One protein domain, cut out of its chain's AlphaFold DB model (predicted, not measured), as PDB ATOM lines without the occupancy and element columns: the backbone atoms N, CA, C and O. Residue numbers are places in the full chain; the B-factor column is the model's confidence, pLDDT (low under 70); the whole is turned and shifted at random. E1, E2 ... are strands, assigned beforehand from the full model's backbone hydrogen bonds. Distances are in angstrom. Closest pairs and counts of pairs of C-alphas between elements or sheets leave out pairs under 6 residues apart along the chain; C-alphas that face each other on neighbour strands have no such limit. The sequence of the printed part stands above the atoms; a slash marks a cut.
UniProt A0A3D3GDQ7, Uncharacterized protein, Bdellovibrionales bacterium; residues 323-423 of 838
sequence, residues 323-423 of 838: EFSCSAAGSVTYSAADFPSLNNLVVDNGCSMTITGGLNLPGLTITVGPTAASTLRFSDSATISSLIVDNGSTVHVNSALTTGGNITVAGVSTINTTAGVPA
ATOM      1  N   GLU A 323    -110.452  24.420  46.964       89.31
ATOM      2  CA  GLU A 323    -110.320  25.592  46.104       89.31
ATOM      3  C   GLU A 323    -110.279  26.868  46.943       89.31
ATOM      4  O   GLU A 323    -111.110  27.083  47.831       89.31
ATOM      5  N   PHE A 324    -109.323  27.737  46.637       90.00
ATOM      6  CA  PHE A 324    -109.196  29.053  47.241       90.00
ATOM      7  C   PHE A 324    -109.156  30.109  46.145       90.00
ATOM      8  O   PHE A 324    -108.437  29.956  45.157       90.00
ATOM      9  N   SER A 325    -109.902  31.198  46.324       87.31
ATOM     10  CA  SER A 325    -109.898  32.316  45.383       87.31
ATOM     11  C   SER A 325    -109.668  33.637  46.103       87.31
ATOM     12  O   SER A 325    -110.365  33.963  47.066       87.31
ATOM     13  N   CYS A 326    -108.705  34.410  45.609       85.94
ATOM     14  CA  CYS A 326    -108.560  35.821  45.919       85.94
ATOM     15  C   CYS A 326    -109.001  36.640  44.711       85.94
ATOM     16  O   CYS A 326    -108.293  36.700  43.712       85.94
ATOM     17  N   SER A 327    -110.166  37.277  44.804       79.12
ATOM     18  CA  SER A 327    -110.784  38.032  43.704       79.12
ATOM     19  C   SER A 327    -111.043  39.498  44.054       79.12
ATOM     20  O   SER A 327    -111.864  40.162  43.418       79.12
ATOM     21  N   ALA A 328    -110.422  39.995  45.121       70.75
ATOM     22  CA  ALA A 328    -110.612  41.355  45.593       70.75
ATOM     23  C   ALA A 328    -109.367  42.191  45.346       70.75
ATOM     24  O   ALA A 328    -108.268  41.804  45.742       70.75
ATOM     25  N   ALA A 329    -109.562  43.357  44.736       69.88
ATOM     26  CA  ALA A 329    -108.493  44.308  44.511       69.88
ATOM     27  C   ALA A 329    -107.885  44.765  45.846       69.88
ATOM     28  O   ALA A 329    -108.596  45.246  46.730       69.88
ATOM     29  N   GLY A 330    -106.570  44.607  45.992       70.38
ATOM     30  CA  GLY A 330    -105.852  44.930  47.224       70.38
ATOM     31  C   GLY A 330    -104.756  43.924  47.561       70.38
ATOM     32  O   GLY A 330    -104.640  42.867  46.942       70.38
ATOM     33  N   SER A 331    -103.922  44.273  48.541       80.38
ATOM     34  CA  SER A 331    -102.824  43.417  48.993       80.38
ATOM     35  C   SER A 331    -103.272  42.486  50.113       80.38
ATOM     36  O   SER A 331    -103.819  42.948  51.113       80.38
ATOM     37  N   VAL A 332    -102.982  41.192  49.977       78.12
ATOM     38  CA  VAL A 332    -103.253  40.175  51.004       78.12
ATOM     39  C   VAL A 332    -102.005  39.329  51.236       78.12
ATOM     40  O   VAL A 332    -101.255  39.056  50.295       78.12
ATOM     41  N   THR A 333    -101.785  38.891  52.473       83.56
ATOM     42  CA  THR A 333    -100.652  38.029  52.826       83.56
ATOM     43  C   THR A 333    -101.158  36.786  53.539       83.56
ATOM     44  O   THR A 333    -101.869  36.900  54.533       83.56
ATOM     45  N   TYR A 334    -100.748  35.621  53.045       85.12
ATOM     46  CA  TYR A 334    -100.984  34.314  53.654       85.12
ATOM     47  C   TYR A 334     -99.646  33.629  53.953       85.12
ATOM     48  O   TYR A 334     -98.610  33.936  53.354       85.12
ATOM     49  N   SER A 335     -99.646  32.698  54.893       85.81
ATOM     50  CA  SER A 335     -98.557  31.754  55.114       85.81
ATOM     51  C   SER A 335     -98.790  30.485  54.301       85.81
ATOM     52  O   SER A 335     -99.924  30.070  54.101       85.81
ATOM     53  N   ALA A 336     -97.726  29.808  53.876       88.12
ATOM     54  CA  ALA A 336     -97.820  28.470  53.301       88.12
ATOM     55  C   ALA A 336     -98.528  27.486  54.253       88.12
ATOM     56  O   ALA A 336     -99.233  26.595  53.792       88.12
ATOM     57  N   ALA A 337     -98.412  27.693  55.573       84.75
ATOM     58  CA  ALA A 337     -99.123  26.908  56.583       84.75
ATOM     59  C   ALA A 337    -100.653  27.072  56.523       84.75
ATOM     60  O   ALA A 337    -101.369  26.191  56.985       84.75
ATOM     61  N   ASP A 338    -101.158  28.163  55.933       81.50
ATOM     62  CA  ASP A 338    -102.593  28.379  55.719       81.50
ATOM     63  C   ASP A 338    -103.176  27.466  54.634       81.50
ATOM     64  O   ASP A 338    -104.394  27.344  54.519       81.50
ATOM     65  N   PHE A 339    -102.318  26.800  53.859       84.56
ATOM     66  CA  PHE A 339    -102.700  25.878  52.798       84.56
ATOM     67  C   PHE A 339    -102.190  24.461  53.118       84.56
ATOM     68  O   PHE A 339    -101.293  23.968  52.436       84.56
ATOM     69  N   PRO A 340    -102.736  23.774  54.144       77.19
ATOM     70  CA  PRO A 340    -102.319  22.406  54.471       77.19
ATOM     71  C   PRO A 340    -102.653  21.423  53.339       77.19
ATOM     72  O   PRO A 340    -101.922  20.468  53.092       77.19
ATOM     73  N   SER A 341    -103.745  21.687  52.622       83.00
ATOM     74  CA  SER A 341    -104.144  20.983  51.409       83.00
ATOM     75  C   SER A 341    -104.918  21.937  50.507       83.00
ATOM     76  O   SER A 341    -105.881  22.561  50.952       83.00
ATOM     77  N   LEU A 342    -104.520  22.041  49.242       88.94
ATOM     78  CA  LEU A 342    -105.231  22.833  48.248       88.94
ATOM     79  C   LEU A 342    -105.034  22.208  46.864       88.94
ATOM     80  O   LEU A 342    -103.920  21.841  46.496       88.94
ATOM     81  N   ASN A 343    -106.121  22.106  46.106       92.06
ATOM     82  CA  ASN A 343    -106.141  21.590  44.740       92.06
ATOM     83  C   ASN A 343    -106.057  22.730  43.722       92.06
ATOM     84  O   ASN A 343    -105.374  22.601  42.707       92.06
ATOM     85  N   ASN A 344    -106.733  23.849  44.001       93.69
ATOM     86  CA  ASN A 344    -106.792  24.997  43.106       93.69
ATOM     87  C   ASN A 344    -106.652  26.320  43.872       93.69
ATOM     88  O   ASN A 344    -107.354  26.556  44.855       93.69
ATOM     89  N   LEU A 345    -105.774  27.195  43.390       94.94
ATOM     90  CA  LEU A 345    -105.621  28.568  43.860       94.94
ATOM     91  C   LEU A 345    -105.856  29.523  42.695       94.94
ATOM     92  O   LEU A 345    -105.118  29.498  41.711       94.94
ATOM     93  N   VAL A 346    -106.835  30.411  42.834       94.69
ATOM     94  CA  VAL A 346    -107.112  31.469  41.863       94.69
ATOM     95  C   VAL A 346    -106.774  32.831  42.467       94.69
ATOM     96  O   VAL A 346    -107.209  33.151  43.571       94.69
ATOM     97  N   VAL A 347    -106.005  33.646  41.748       94.88
ATOM     98  CA  VAL A 347    -105.686  35.032  42.129       94.88
ATOM     99  C   VAL A 347    -106.100  35.941  40.982       94.88
ATOM    100  O   VAL A 347    -105.454  35.941  39.946       94.88
ATOM    101  N   ASP A 348    -107.169  36.712  41.134       93.62
ATOM    102  CA  ASP A 348    -107.855  37.391  40.029       93.62
ATOM    103  C   ASP A 348    -108.363  38.786  40.433       93.62
ATOM    104  O   ASP A 348    -108.277  39.167  41.604       93.62
ATOM    105  N   ASN A 349    -108.868  39.552  39.465       86.38
ATOM    106  CA  ASN A 349    -109.593  40.808  39.695       86.38
ATOM    107  C   ASN A 349    -108.837  41.831  40.571       86.38
ATOM    108  O   ASN A 349    -109.385  42.419  41.506       86.38
ATOM    109  N   GLY A 350    -107.548  42.036  40.275       86.31
ATOM    110  CA  GLY A 350    -106.705  43.019  40.958       86.31
ATOM    111  C   GLY A 350    -106.145  42.559  42.304       86.31
ATOM    112  O   GLY A 350    -105.519  43.366  43.000       86.31
ATOM    113  N   CYS A 351    -106.356  41.300  42.703       88.25
ATOM    114  CA  CYS A 351    -105.763  40.778  43.929       88.25
ATOM    115  C   CYS A 351    -104.230  40.750  43.834       88.25
ATOM    116  O   CYS A 351    -103.651  40.235  42.876       88.25
ATOM    117  N   SER A 352    -103.566  41.281  44.863       91.00
ATOM    118  CA  SER A 352    -102.117  41.222  45.057       91.00
ATOM    119  C   SER A 352    -101.792  40.332  46.259       91.00
ATOM    120  O   SER A 352    -101.623  40.807  47.384       91.00
ATOM    121  N   MET A 353    -101.684  39.028  46.022       91.06
ATOM    122  CA  MET A 353    -101.416  38.017  47.043       91.06
ATOM    123  C   MET A 353     -99.916  37.803  47.271       91.06
ATOM    124  O   MET A 353     -99.141  37.661  46.325       91.06
ATOM    125  N   THR A 354     -99.511  37.705  48.535       91.69
ATOM    126  CA  THR A 354     -98.181  37.241  48.955       91.69
ATOM    127  C   THR A 354     -98.315  35.972  49.790       91.69
ATOM    128  O   THR A 354     -99.072  35.952  50.756       91.69
ATOM    129  N   ILE A 355     -97.566  34.928  49.442       92.12
ATOM    130  CA  ILE A 355     -97.441  33.696  50.225       92.12
ATOM    131  C   ILE A 355     -96.066  33.697  50.896       92.12
ATOM    132  O   ILE A 355     -95.029  33.850  50.244       92.12
ATOM    133  N   THR A 356     -96.060  33.575  52.219       91.00
ATOM    134  CA  THR A 356     -94.855  33.532  53.059       91.00
ATOM    135  C   THR A 356     -94.503  32.098  53.448       91.00
ATOM    136  O   THR A 356     -95.392  31.275  53.641       91.00
ATOM    137  N   GLY A 357     -93.211  31.790  53.583       90.69
ATOM    138  CA  GLY A 357     -92.728  30.419  53.795       90.69
ATOM    139  C   GLY A 357     -92.767  29.551  52.528       90.69
ATOM    140  O   GLY A 357     -93.324  29.951  51.504       90.69
ATOM    141  N   GLY A 358     -92.140  28.374  52.597       91.75
ATOM    142  CA  GLY A 358     -92.066  27.434  51.479       91.75
ATOM    143  C   GLY A 358     -93.391  26.705  51.243       91.75
ATOM    144  O   GLY A 358     -93.871  25.993  52.125       91.75
ATOM    145  N   LEU A 359     -93.978  26.861  50.055       93.94
ATOM    146  CA  LEU A 359     -95.227  26.195  49.676       93.94
ATOM    147  C   LEU A 359     -94.920  24.816  49.081       93.94
ATOM    148  O   LEU A 359     -94.295  24.735  48.031       93.94
ATOM    149  N   ASN A 360     -95.373  23.730  49.708       94.25
ATOM    150  CA  ASN A 360     -95.142  22.369  49.211       94.25
ATOM    151  C   ASN A 360     -96.459  21.610  49.019       94.25
ATOM    152  O   ASN A 360     -96.885  20.852  49.887       94.25
ATOM    153  N   LEU A 361     -97.100  21.828  47.872       94.00
ATOM    154  CA  LEU A 361     -98.364  21.209  47.488       94.00
ATOM    155  C   LEU A 361     -98.265  20.687  46.046       94.00
ATOM    156  O   LEU A 361     -98.806  21.307  45.135       94.00
ATOM    157  N   PRO A 362     -97.605  19.542  45.793       92.56
ATOM    158  CA  PRO A 362     -97.335  19.059  44.434       92.56
ATOM    159  C   PRO A 362     -98.595  18.762  43.599       92.56
ATOM    160  O   PRO A 362     -98.489  18.619  42.385       92.56
ATOM    161  N   GLY A 363     -99.777  18.682  44.223       92.31
ATOM    162  CA  GLY A 363    -101.076  18.566  43.547       92.31
ATOM    163  C   GLY A 363    -101.753  19.901  43.194       92.31
ATOM    164  O   GLY A 363    -102.726  19.899  42.446       92.31
ATOM    165  N   LEU A 364    -101.247  21.037  43.688       95.81
ATOM    166  CA  LEU A 364    -101.888  22.347  43.554       95.81
ATOM    167  C   LEU A 364    -101.744  22.928  42.143       95.81
ATOM    168  O   LEU A 364    -100.636  23.098  41.638       95.81
ATOM    169  N   THR A 365    -102.855  23.329  41.539       97.31
ATOM    170  CA  THR A 365    -102.869  24.191  40.352       97.31
ATOM    171  C   THR A 365    -103.081  25.643  40.763       97.31
ATOM    172  O   THR A 365    -103.976  25.942  41.548       97.31
ATOM    173  N   ILE A 366    -102.262  26.555  40.239       98.00
ATOM    174  CA  ILE A 366    -102.386  27.993  40.489       98.00
ATOM    175  C   ILE A 366    -102.746  28.705  39.186       98.00
ATOM    176  O   ILE A 366    -102.045  28.557  38.186       98.00
ATOM    177  N   THR A 367    -103.796  29.523  39.213       98.19
ATOM    178  CA  THR A 367    -104.207  30.380  38.093       98.19
ATOM    179  C   THR A 367    -104.201  31.842  38.531       98.19
ATOM    180  O   THR A 367    -104.903  32.220  39.467       98.19
ATOM    181  N   VAL A 368    -103.418  32.679  37.854       98.31
ATOM    182  CA  VAL A 368    -103.271  34.107  38.155       98.31
ATOM    183  C   VAL A 368    -103.810  34.932  36.990       98.31
ATOM    184  O   VAL A 368    -103.335  34.817  35.864       98.31
ATOM    185  N   GLY A 369    -104.803  35.757  37.291       97.00
ATOM    186  CA  GLY A 369    -105.543  36.616  36.381       97.00
ATOM    187  C   GLY A 369    -106.315  35.898  35.285       97.00
ATOM    188  O   GLY A 369    -106.147  36.262  34.125       97.00
ATOM    189  N   PRO A 370    -107.166  34.901  35.585       96.44
ATOM    190  CA  PRO A 370    -108.021  34.307  34.563       96.44
ATOM    191  C   PRO A 370    -109.009  35.301  33.927       96.44
ATOM    192  O   PRO A 370    -109.397  35.084  32.780       96.44
ATOM    193  N   THR A 371    -109.398  36.390  34.611       94.75
ATOM    194  CA  THR A 371    -110.311  37.408  34.047       94.75
ATOM    195  C   THR A 371    -109.745  38.827  34.031       94.75
ATOM    196  O   THR A 371    -110.089  39.608  33.144       94.75
ATOM    197  N   ALA A 372    -108.862  39.172  34.970       93.94
ATOM    198  CA  ALA A 372    -108.250  40.493  35.056       93.94
ATOM    199  C   ALA A 372    -106.855  40.433  35.693       93.94
ATOM    200  O   ALA A 372    -106.518  39.493  36.406       93.94
ATOM    201  N   ALA A 373    -106.044  41.463  35.448       95.62
ATOM    202  CA  ALA A 373    -104.672  41.524  35.941       95.62
ATOM    203  C   ALA A 373    -104.600  41.377  37.469       95.62
ATOM    204  O   ALA A 373    -105.286  42.086  38.208       95.62
ATOM    205  N   SER A 374    -103.710  40.500  37.926       96.75
ATOM    206  CA  SER A 374    -103.469  40.207  39.337       96.75
ATOM    207  C   SER A 374    -101.989  39.997  39.630       96.75
ATOM    208  O   SER A 374    -101.164  39.863  38.726       96.75
ATOM    209  N   THR A 375    -101.625  39.985  40.911       96.88
ATOM    210  CA  THR A 375    -100.251  39.714  41.341       96.88
ATOM    211  C   THR A 375    -100.179  38.592  42.367       96.88
ATOM    212  O   THR A 375    -100.896  38.614  43.361       96.88
ATOM    213  N   LEU A 376     -99.254  37.652  42.169       97.00
ATOM    214  CA  LEU A 376     -98.885  36.634  43.154       97.00
ATOM    215  C   LEU A 376     -97.393  36.744  43.491       97.00
ATOM    216  O   LEU A 376     -96.564  36.954  42.606       97.00
ATOM    217  N   ARG A 377     -97.026  36.611  44.766       95.50
ATOM    218  CA  ARG A 377     -95.628  36.623  45.220       95.50
ATOM    219  C   ARG A 377     -95.348  35.427  46.115       95.50
ATOM    220  O   ARG A 377     -96.020  35.260  47.129       95.50
ATOM    221  N   PHE A 378     -94.331  34.645  45.771       94.19
ATOM    222  CA  PHE A 378     -93.777  33.625  46.662       94.19
ATOM    223  C   PHE A 378     -92.585  34.216  47.399       94.19
ATOM    224  O   PHE A 378     -91.642  34.680  46.763       94.19
ATOM    225  N   SER A 379     -92.630  34.210  48.731       90.81
ATOM    226  CA  SER A 379     -91.535  34.759  49.540       90.81
ATOM    227  C   SER A 379     -90.333  33.815  49.621       90.81
ATOM    228  O   SER A 379     -89.229  34.271  49.900       90.81
ATOM    229  N   ASP A 380     -90.561  32.527  49.366       91.94
ATOM    230  CA  ASP A 380     -89.599  31.424  49.405       91.94
ATOM    231  C   ASP A 380     -89.885  30.455  48.229       91.94
ATOM    232  O   ASP A 380     -90.510  30.841  47.238       91.94
ATOM    233  N   SER A 381     -89.415  29.208  48.303       91.44
ATOM    234  CA  SER A 381     -89.642  28.166  47.304       91.44
ATOM    235  C   SER A 381     -91.104  27.709  47.228       91.44
ATOM    236  O   SER A 381     -91.849  27.742  48.210       91.44
ATOM    237  N   ALA A 382     -91.520  27.263  46.043       94.44
ATOM    238  CA  ALA A 382     -92.844  26.703  45.803       94.44
ATOM    239  C   ALA A 382     -92.743  25.415  44.977       94.44
ATOM    240  O   ALA A 382     -92.156  25.415  43.897       94.44
ATOM    241  N   THR A 383     -93.349  24.335  45.465       95.31
ATOM    242  CA  THR A 383     -93.534  23.060  44.764       95.31
ATOM    243  C   THR A 383     -95.026  22.850  44.541       95.31
ATOM    244  O   THR A 383     -95.771  22.658  45.502       95.31
ATOM    245  N   ILE A 384     -95.462  22.909  43.284       96.38
ATOM    246  CA  ILE A 384     -96.876  22.848  42.882       96.38
ATOM    247  C   ILE A 384     -97.084  21.875  41.710       96.38
ATOM    248  O   ILE A 384     -96.130  21.314  41.175       96.38
ATOM    249  N   SER A 385     -98.327  21.659  41.286       96.56
ATOM    250  CA  SER A 385     -98.629  20.900  40.068       96.56
ATOM    251  C   SER A 385     -98.426  21.763  38.829       96.56
ATOM    252  O   SER A 385     -97.612  21.431  37.975       96.56
ATOM    253  N   SER A 386     -99.111  22.901  38.720       96.94
ATOM    254  CA  SER A 386     -99.038  23.748  37.523       96.94
ATOM    255  C   SER A 386     -99.298  25.221  37.832       96.94
ATOM    256  O   SER A 386     -99.882  25.550  38.865       96.94
ATOM    257  N   LEU A 387     -98.845  26.102  36.935       98.25
ATOM    258  CA  LEU A 387     -99.046  27.551  37.029       98.25
ATOM    259  C   LEU A 387     -99.537  28.114  35.694       98.25
ATOM    260  O   LEU A 387     -98.906  27.912  34.655       98.25
ATOM    261  N   ILE A 388    -100.619  28.882  35.740       98.50
ATOM    262  CA  ILE A 388    -101.156  29.646  34.613       98.50
ATOM    263  C   ILE A 388    -101.150  31.123  35.007       98.50
ATOM    264  O   ILE A 388    -101.630  31.474  36.082       98.50
ATOM    265  N   VAL A 389    -100.605  31.987  34.152       98.62
ATOM    266  CA  VAL A 389    -100.558  33.440  34.367       98.62
ATOM    267  C   VAL A 389    -101.086  34.136  33.117       98.62
ATOM    268  O   VAL A 389    -100.529  33.927  32.039       98.62
ATOM    269  N   ASP A 390    -102.136  34.944  33.248       98.19
ATOM    270  CA  ASP A 390    -102.822  35.573  32.113       98.19
ATOM    271  C   ASP A 390    -103.281  37.020  32.405       98.19
ATOM    272  O   ASP A 390    -103.120  37.533  33.516       98.19
ATOM    273  N   ASN A 391    -103.821  37.699  31.389       97.38
ATOM    274  CA  ASN A 391    -104.409  39.045  31.457       97.38
ATOM    275  C   ASN A 391    -103.498  40.120  32.076       97.38
ATOM    276  O   ASN A 391    -103.935  40.924  32.899       97.38
ATOM    277  N   GLY A 392    -102.224  40.159  31.688       97.19
ATOM    278  CA  GLY A 392    -101.260  41.153  32.169       97.19
ATOM    279  C   GLY A 392    -100.859  40.956  33.632       97.19
ATOM    280  O   GLY A 392    -100.381  41.891  34.276       97.19
ATOM    281  N   SER A 393    -101.065  39.755  34.173       98.44
ATOM    282  CA  SER A 393    -100.750  39.436  35.562       98.44
ATOM    283  C   SER A 393     -99.257  39.296  35.812       98.44
ATOM    284  O   SER A 393     -98.456  39.073  34.903       98.44
ATOM    285  N   THR A 394     -98.869  39.412  37.081       97.81
ATOM    286  CA  THR A 394     -97.474  39.301  37.507       97.81
ATOM    287  C   THR A 394     -97.288  38.231  38.581       97.81
ATOM    288  O   THR A 394     -97.979  38.235  39.595       97.81
ATOM    289  N   VAL A 395     -96.299  37.352  38.419       97.62
ATOM    290  CA  VAL A 395     -95.860  36.418  39.470       97.62
ATOM    291  C   VAL A 395     -94.426  36.738  39.871       97.62
ATOM    292  O   VAL A 395     -93.566  36.821  39.005       97.62
ATOM    293  N   HIS A 396     -94.143  36.908  41.163       94.56
ATOM    294  CA  HIS A 396     -92.777  37.079  41.670       94.56
ATOM    295  C   HIS A 396     -92.272  35.778  42.289       94.56
ATOM    296  O   HIS A 396     -92.946  35.190  43.140       94.56
ATOM    297  N   VAL A 397     -91.079  35.359  41.872       91.00
ATOM    298  CA  VAL A 397     -90.401  34.157  42.361       91.00
ATOM    299  C   VAL A 397     -89.132  34.579  43.104       91.00
ATOM    300  O   VAL A 397     -88.180  35.066  42.493       91.00
ATOM    301  N   ASN A 398     -89.119  34.377  44.424       84.81
ATOM    302  CA  ASN A 398     -87.980  34.718  45.284       84.81
ATOM    303  C   ASN A 398     -86.947  33.589  45.425       84.81
ATOM    304  O   ASN A 398     -85.929  33.799  46.069       84.81
ATOM    305  N   SER A 399     -87.208  32.385  44.911       86.19
ATOM    306  CA  SER A 399     -86.340  31.212  45.093       86.19
ATOM    307  C   SER A 399     -86.603  30.175  43.984       86.19
ATOM    308  O   SER A 399     -86.708  30.529  42.809       86.19
ATOM    309  N   ALA A 400     -86.708  28.888  44.324       89.81
ATOM    310  CA  ALA A 400     -87.061  27.823  43.395       89.81
ATOM    311  C   ALA A 400     -88.586  27.687  43.212       89.81
ATOM    312  O   ALA A 400     -89.318  27.529  44.187       89.81
ATOM    313  N   LEU A 401     -89.053  27.669  41.963       94.62
ATOM    314  CA  LEU A 401     -90.402  27.259  41.571       94.62
ATOM    315  C   LEU A 401     -90.320  25.898  40.870       94.62
ATOM    316  O   LEU A 401     -89.789  25.791  39.765       94.62
ATOM    317  N   THR A 402     -90.847  24.860  41.511       94.56
ATOM    318  CA  THR A 402     -90.904  23.495  40.980       94.56
ATOM    319  C   THR A 402     -92.344  23.131  40.656       94.56
ATOM    320  O   THR A 402     -93.240  23.312  41.478       94.56
ATOM    321  N   THR A 403     -92.575  22.601  39.461       94.12
ATOM    322  CA  THR A 403     -93.898  22.172  39.004       94.12
ATOM    323  C   THR A 403     -93.846  20.744  38.473       94.12
ATOM    324  O   THR A 403     -92.941  20.400  37.712       94.12
ATOM    325  N   GLY A 404     -94.797  19.898  38.879       83.19
ATOM    326  CA  GLY A 404     -94.941  18.543  38.323       83.19
ATOM    327  C   GLY A 404     -95.503  18.541  36.894       83.19
ATOM    328  O   GLY A 404     -95.224  17.646  36.099       83.19
ATOM    329  N   GLY A 405     -96.273  19.570  36.557       91.00
ATOM    330  CA  GLY A 405     -96.934  19.798  35.280       91.00
ATOM    331  C   GLY A 405     -96.355  20.994  34.526       91.00
ATOM    332  O   GLY A 405     -95.140  21.175  34.445       91.00
ATOM    333  N   ASN A 406     -97.236  21.778  33.907       95.94
ATOM    334  CA  ASN A 406     -96.852  22.842  32.982       95.94
ATOM    335  C   ASN A 406     -96.872  24.221  33.652       95.94
ATOM    336  O   ASN A 406     -97.686  24.484  34.538       95.94
ATOM    337  N   ILE A 407     -96.032  25.126  33.152       98.31
ATOM    338  CA  ILE A 407     -96.157  26.567  33.387       98.31
ATOM    339  C   ILE A 407     -96.552  27.224  32.067       98.31
ATOM    340  O   ILE A 407     -95.886  27.013  31.054       98.31
ATOM    341  N   THR A 408     -97.615  28.027  32.080       98.44
ATOM    342  CA  THR A 408     -98.066  28.809  30.920       98.44
ATOM    343  C   THR A 408     -98.187  30.280  31.293       98.44
ATOM    344  O   THR A 408     -98.869  30.621  32.257       98.44
ATOM    345  N   VAL A 409     -97.537  31.154  30.522       98.56
ATOM    346  CA  VAL A 409     -97.566  32.610  30.716       98.56
ATOM    347  C   VAL A 409     -98.099  33.269  29.445       98.56
ATOM    348  O   VAL A 409     -97.433  33.282  28.406       98.56
ATOM    349  N   ALA A 410     -99.301  33.828  29.519       98.06
ATOM    350  CA  ALA A 410    -100.075  34.367  28.403       98.06
ATOM    351  C   ALA A 410    -100.574  35.798  28.676       98.06
ATOM    352  O   ALA A 410    -100.264  36.386  29.711       98.06
ATOM    353  N   GLY A 411    -101.273  36.394  27.706       96.94
ATOM    354  CA  GLY A 411    -101.941  37.688  27.879       96.94
ATOM    355  C   GLY A 411    -101.026  38.837  28.290       96.94
ATOM    356  O   GLY A 411    -101.440  39.678  29.077       96.94
ATOM    357  N   VAL A 412     -99.784  38.885  27.789       97.19
ATOM    358  CA  VAL A 412     -98.798  39.930  28.148       97.19
ATOM    359  C   VAL A 412     -98.408  39.884  29.640       97.19
ATOM    360  O   VAL A 412     -98.001  40.882  30.234       97.19
ATOM    361  N   SER A 413     -98.523  38.713  30.268       98.50
ATOM    362  CA  SER A 413     -98.182  38.515  31.680       98.50
ATOM    363  C   SER A 413     -96.684  38.367  31.908       98.50
ATOM    364  O   SER A 413     -95.915  38.060  30.994       98.50
ATOM    365  N   THR A 414     -96.255  38.565  33.153       98.06
ATOM    366  CA  THR A 414     -94.840  38.537  33.528       98.06
ATOM    367  C   THR A 414     -94.581  37.633  34.732       98.06
ATOM    368  O   THR A 414     -95.251  37.733  35.756       98.06
ATOM    369  N   ILE A 415     -93.552  36.792  34.653       96.94
ATOM    370  CA  ILE A 415     -92.908  36.201  35.831       96.94
ATOM    371  C   ILE A 415     -91.639  37.009  36.117       96.94
ATOM    372  O   ILE A 415     -90.762  37.087  35.261       96.94
ATOM    373  N   ASN A 416     -91.538  37.608  37.300       94.12
ATOM    374  CA  ASN A 416     -90.391  38.391  37.747       94.12
ATOM    375  C   ASN A 416     -89.522  37.604  38.730       94.12
ATOM    376  O   ASN A 416     -90.034  36.924  39.624       94.12
ATOM    377  N   THR A 417     -88.208  37.764  38.609       89.31
ATOM    378  CA  THR A 417     -87.270  37.412  39.680       89.31
ATOM    379  C   THR A 417     -87.230  38.514  40.733       89.31
ATOM    380  O   THR A 417     -87.671  39.642  40.502       89.31
ATOM    381  N   THR A 418     -86.638  38.202  41.879       86.81
ATOM    382  CA  THR A 418     -86.426  39.172  42.955       86.81
ATOM    383  C   THR A 418     -85.010  39.716  42.930       86.81
ATOM    384  O   THR A 418     -84.062  39.004  42.601       86.81
ATOM    385  N   ALA A 419     -84.873  41.008  43.238       85.50
ATOM    386  CA  ALA A 419     -83.595  41.704  43.212       85.50
ATOM    387  C   ALA A 419     -82.559  40.996  44.095       85.50
ATOM    388  O   ALA A 419     -82.817  40.715  45.265       85.50
ATOM    389  N   GLY A 420     -81.386  40.716  43.531       81.69
ATOM    390  CA  GLY A 420     -80.298  40.065  44.252       81.69
ATOM    391  C   GLY A 420     -80.465  38.556  44.451       81.69
ATOM    392  O   GLY A 420     -79.606  37.955  45.094       81.69
ATOM    393  N   VAL A 421     -81.525  37.927  43.921       83.94
ATOM    394  CA  VAL A 421     -81.794  36.498  44.129       83.94
ATOM    395  C   VAL A 421     -81.903  35.748  42.796       83.94
ATOM    396  O   VAL A 421     -82.750  36.090  41.968       83.94
ATOM    397  N   PRO A 422     -81.075  34.711  42.559       82.50
ATOM    398  CA  PRO A 422     -81.237  33.833  41.404       82.50
ATOM    399  C   PRO A 422     -82.569  33.077  41.461       82.50
ATOM    400  O   PRO A 422     -82.897  32.469  42.481       82.50
ATOM    401  N   ALA A 423     -83.311  33.058  40.356       85.19
ATOM    402  CA  ALA A 423     -84.544  32.286  40.238       85.19
ATOM    403  C   ALA A 423     -84.287  30.965  39.504       85.19
ATOM    404  O   ALA A 423     -83.648  30.939  38.447       85.19
TER     405      ALA A 423
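What this domain is: This is residues 323 to 423 of the 838 residues of an uncharacterized protein of Bdellovibrionales bacterium (UniProt A0A3D3GDQ7). The printed part is wound in stacked turns, a short solenoid of strands, with E1 and E2 at one end of the stack and E11 and E12 at the other. Two walls of five strands stand face to face as a sandwich with crossed strands, and E7 and E10, with the short stretch of residues 359 to 360, make a smaller third side. The 101 printed residues hold no named helix and twelve named strands, E1 to E12 along the chain, 51 residues in an all-strand class. The sheets run E1 E3 E5 E8 E11, E2 E4 E6 E9 E12 and E7 E10, all parallel. The whole is compact, with a radius of gyration of the C-alphas of 12.0 A and spans of 31 by 26 by 26 A.

How they stand to each other: E1, residues 323 to 326, is an edge strand parallel to E3, residues 344 to 347, with N 324 and O 344 2.9 A apart. E5, residues 365 to 368, E8, residues 386 to 389, and E11, residues 406 to 409, continue this sheet; N 345 and O 365 are 2.9 A apart, N 366 and O 386 2.9 A, and N 389 and O 408 2.9 A. The other large sheet holds E2, residues 330 to 335, E4, residues 351 to 356, E6, residues 375 to 378, E9, residues 394 to 397, and E12, residues 414 to 417. Across its pairs, N 354 and O 332 are 2.8 A apart, N 353 and O 375 2.8 A, N 396 and O 376 2.8 A, and N 416 and O 395 2.8 A. The two sheets form a sandwich, two sheets face to face, with strands at 48 degrees; the closest C-alphas of E5 and E6, Val 368 and Leu 376, are 7.1 A apart. E7, residues 382 to 384, is parallel to E10, residues 400 to 403, with N 402 and O 382 2.8 A apart. Residues 359 to 360 pair in parallel with residues 382 to 383 of E7. E1 and E12 are apart.

Where its parts are: E1 begins at C-alpha 323 (-110.320, 25.592, 46.104). E2 and E4 are the longest strands by residues, 17.0 A and 16.0 A from first to last C-alpha. E12 ends at C-alpha 417 (-87.270, 37.412, 39.680).

The domain as a whole: The two C-alphas farthest apart, those of Glu 323 and Gly 420, are 33.4 A apart. The printed part has no cut and no long link; E2 to E3 and E4 to E5, 8 residues each, are short. The mean pLDDT of the printed part is 91.3, and one residue, 329, is under 70.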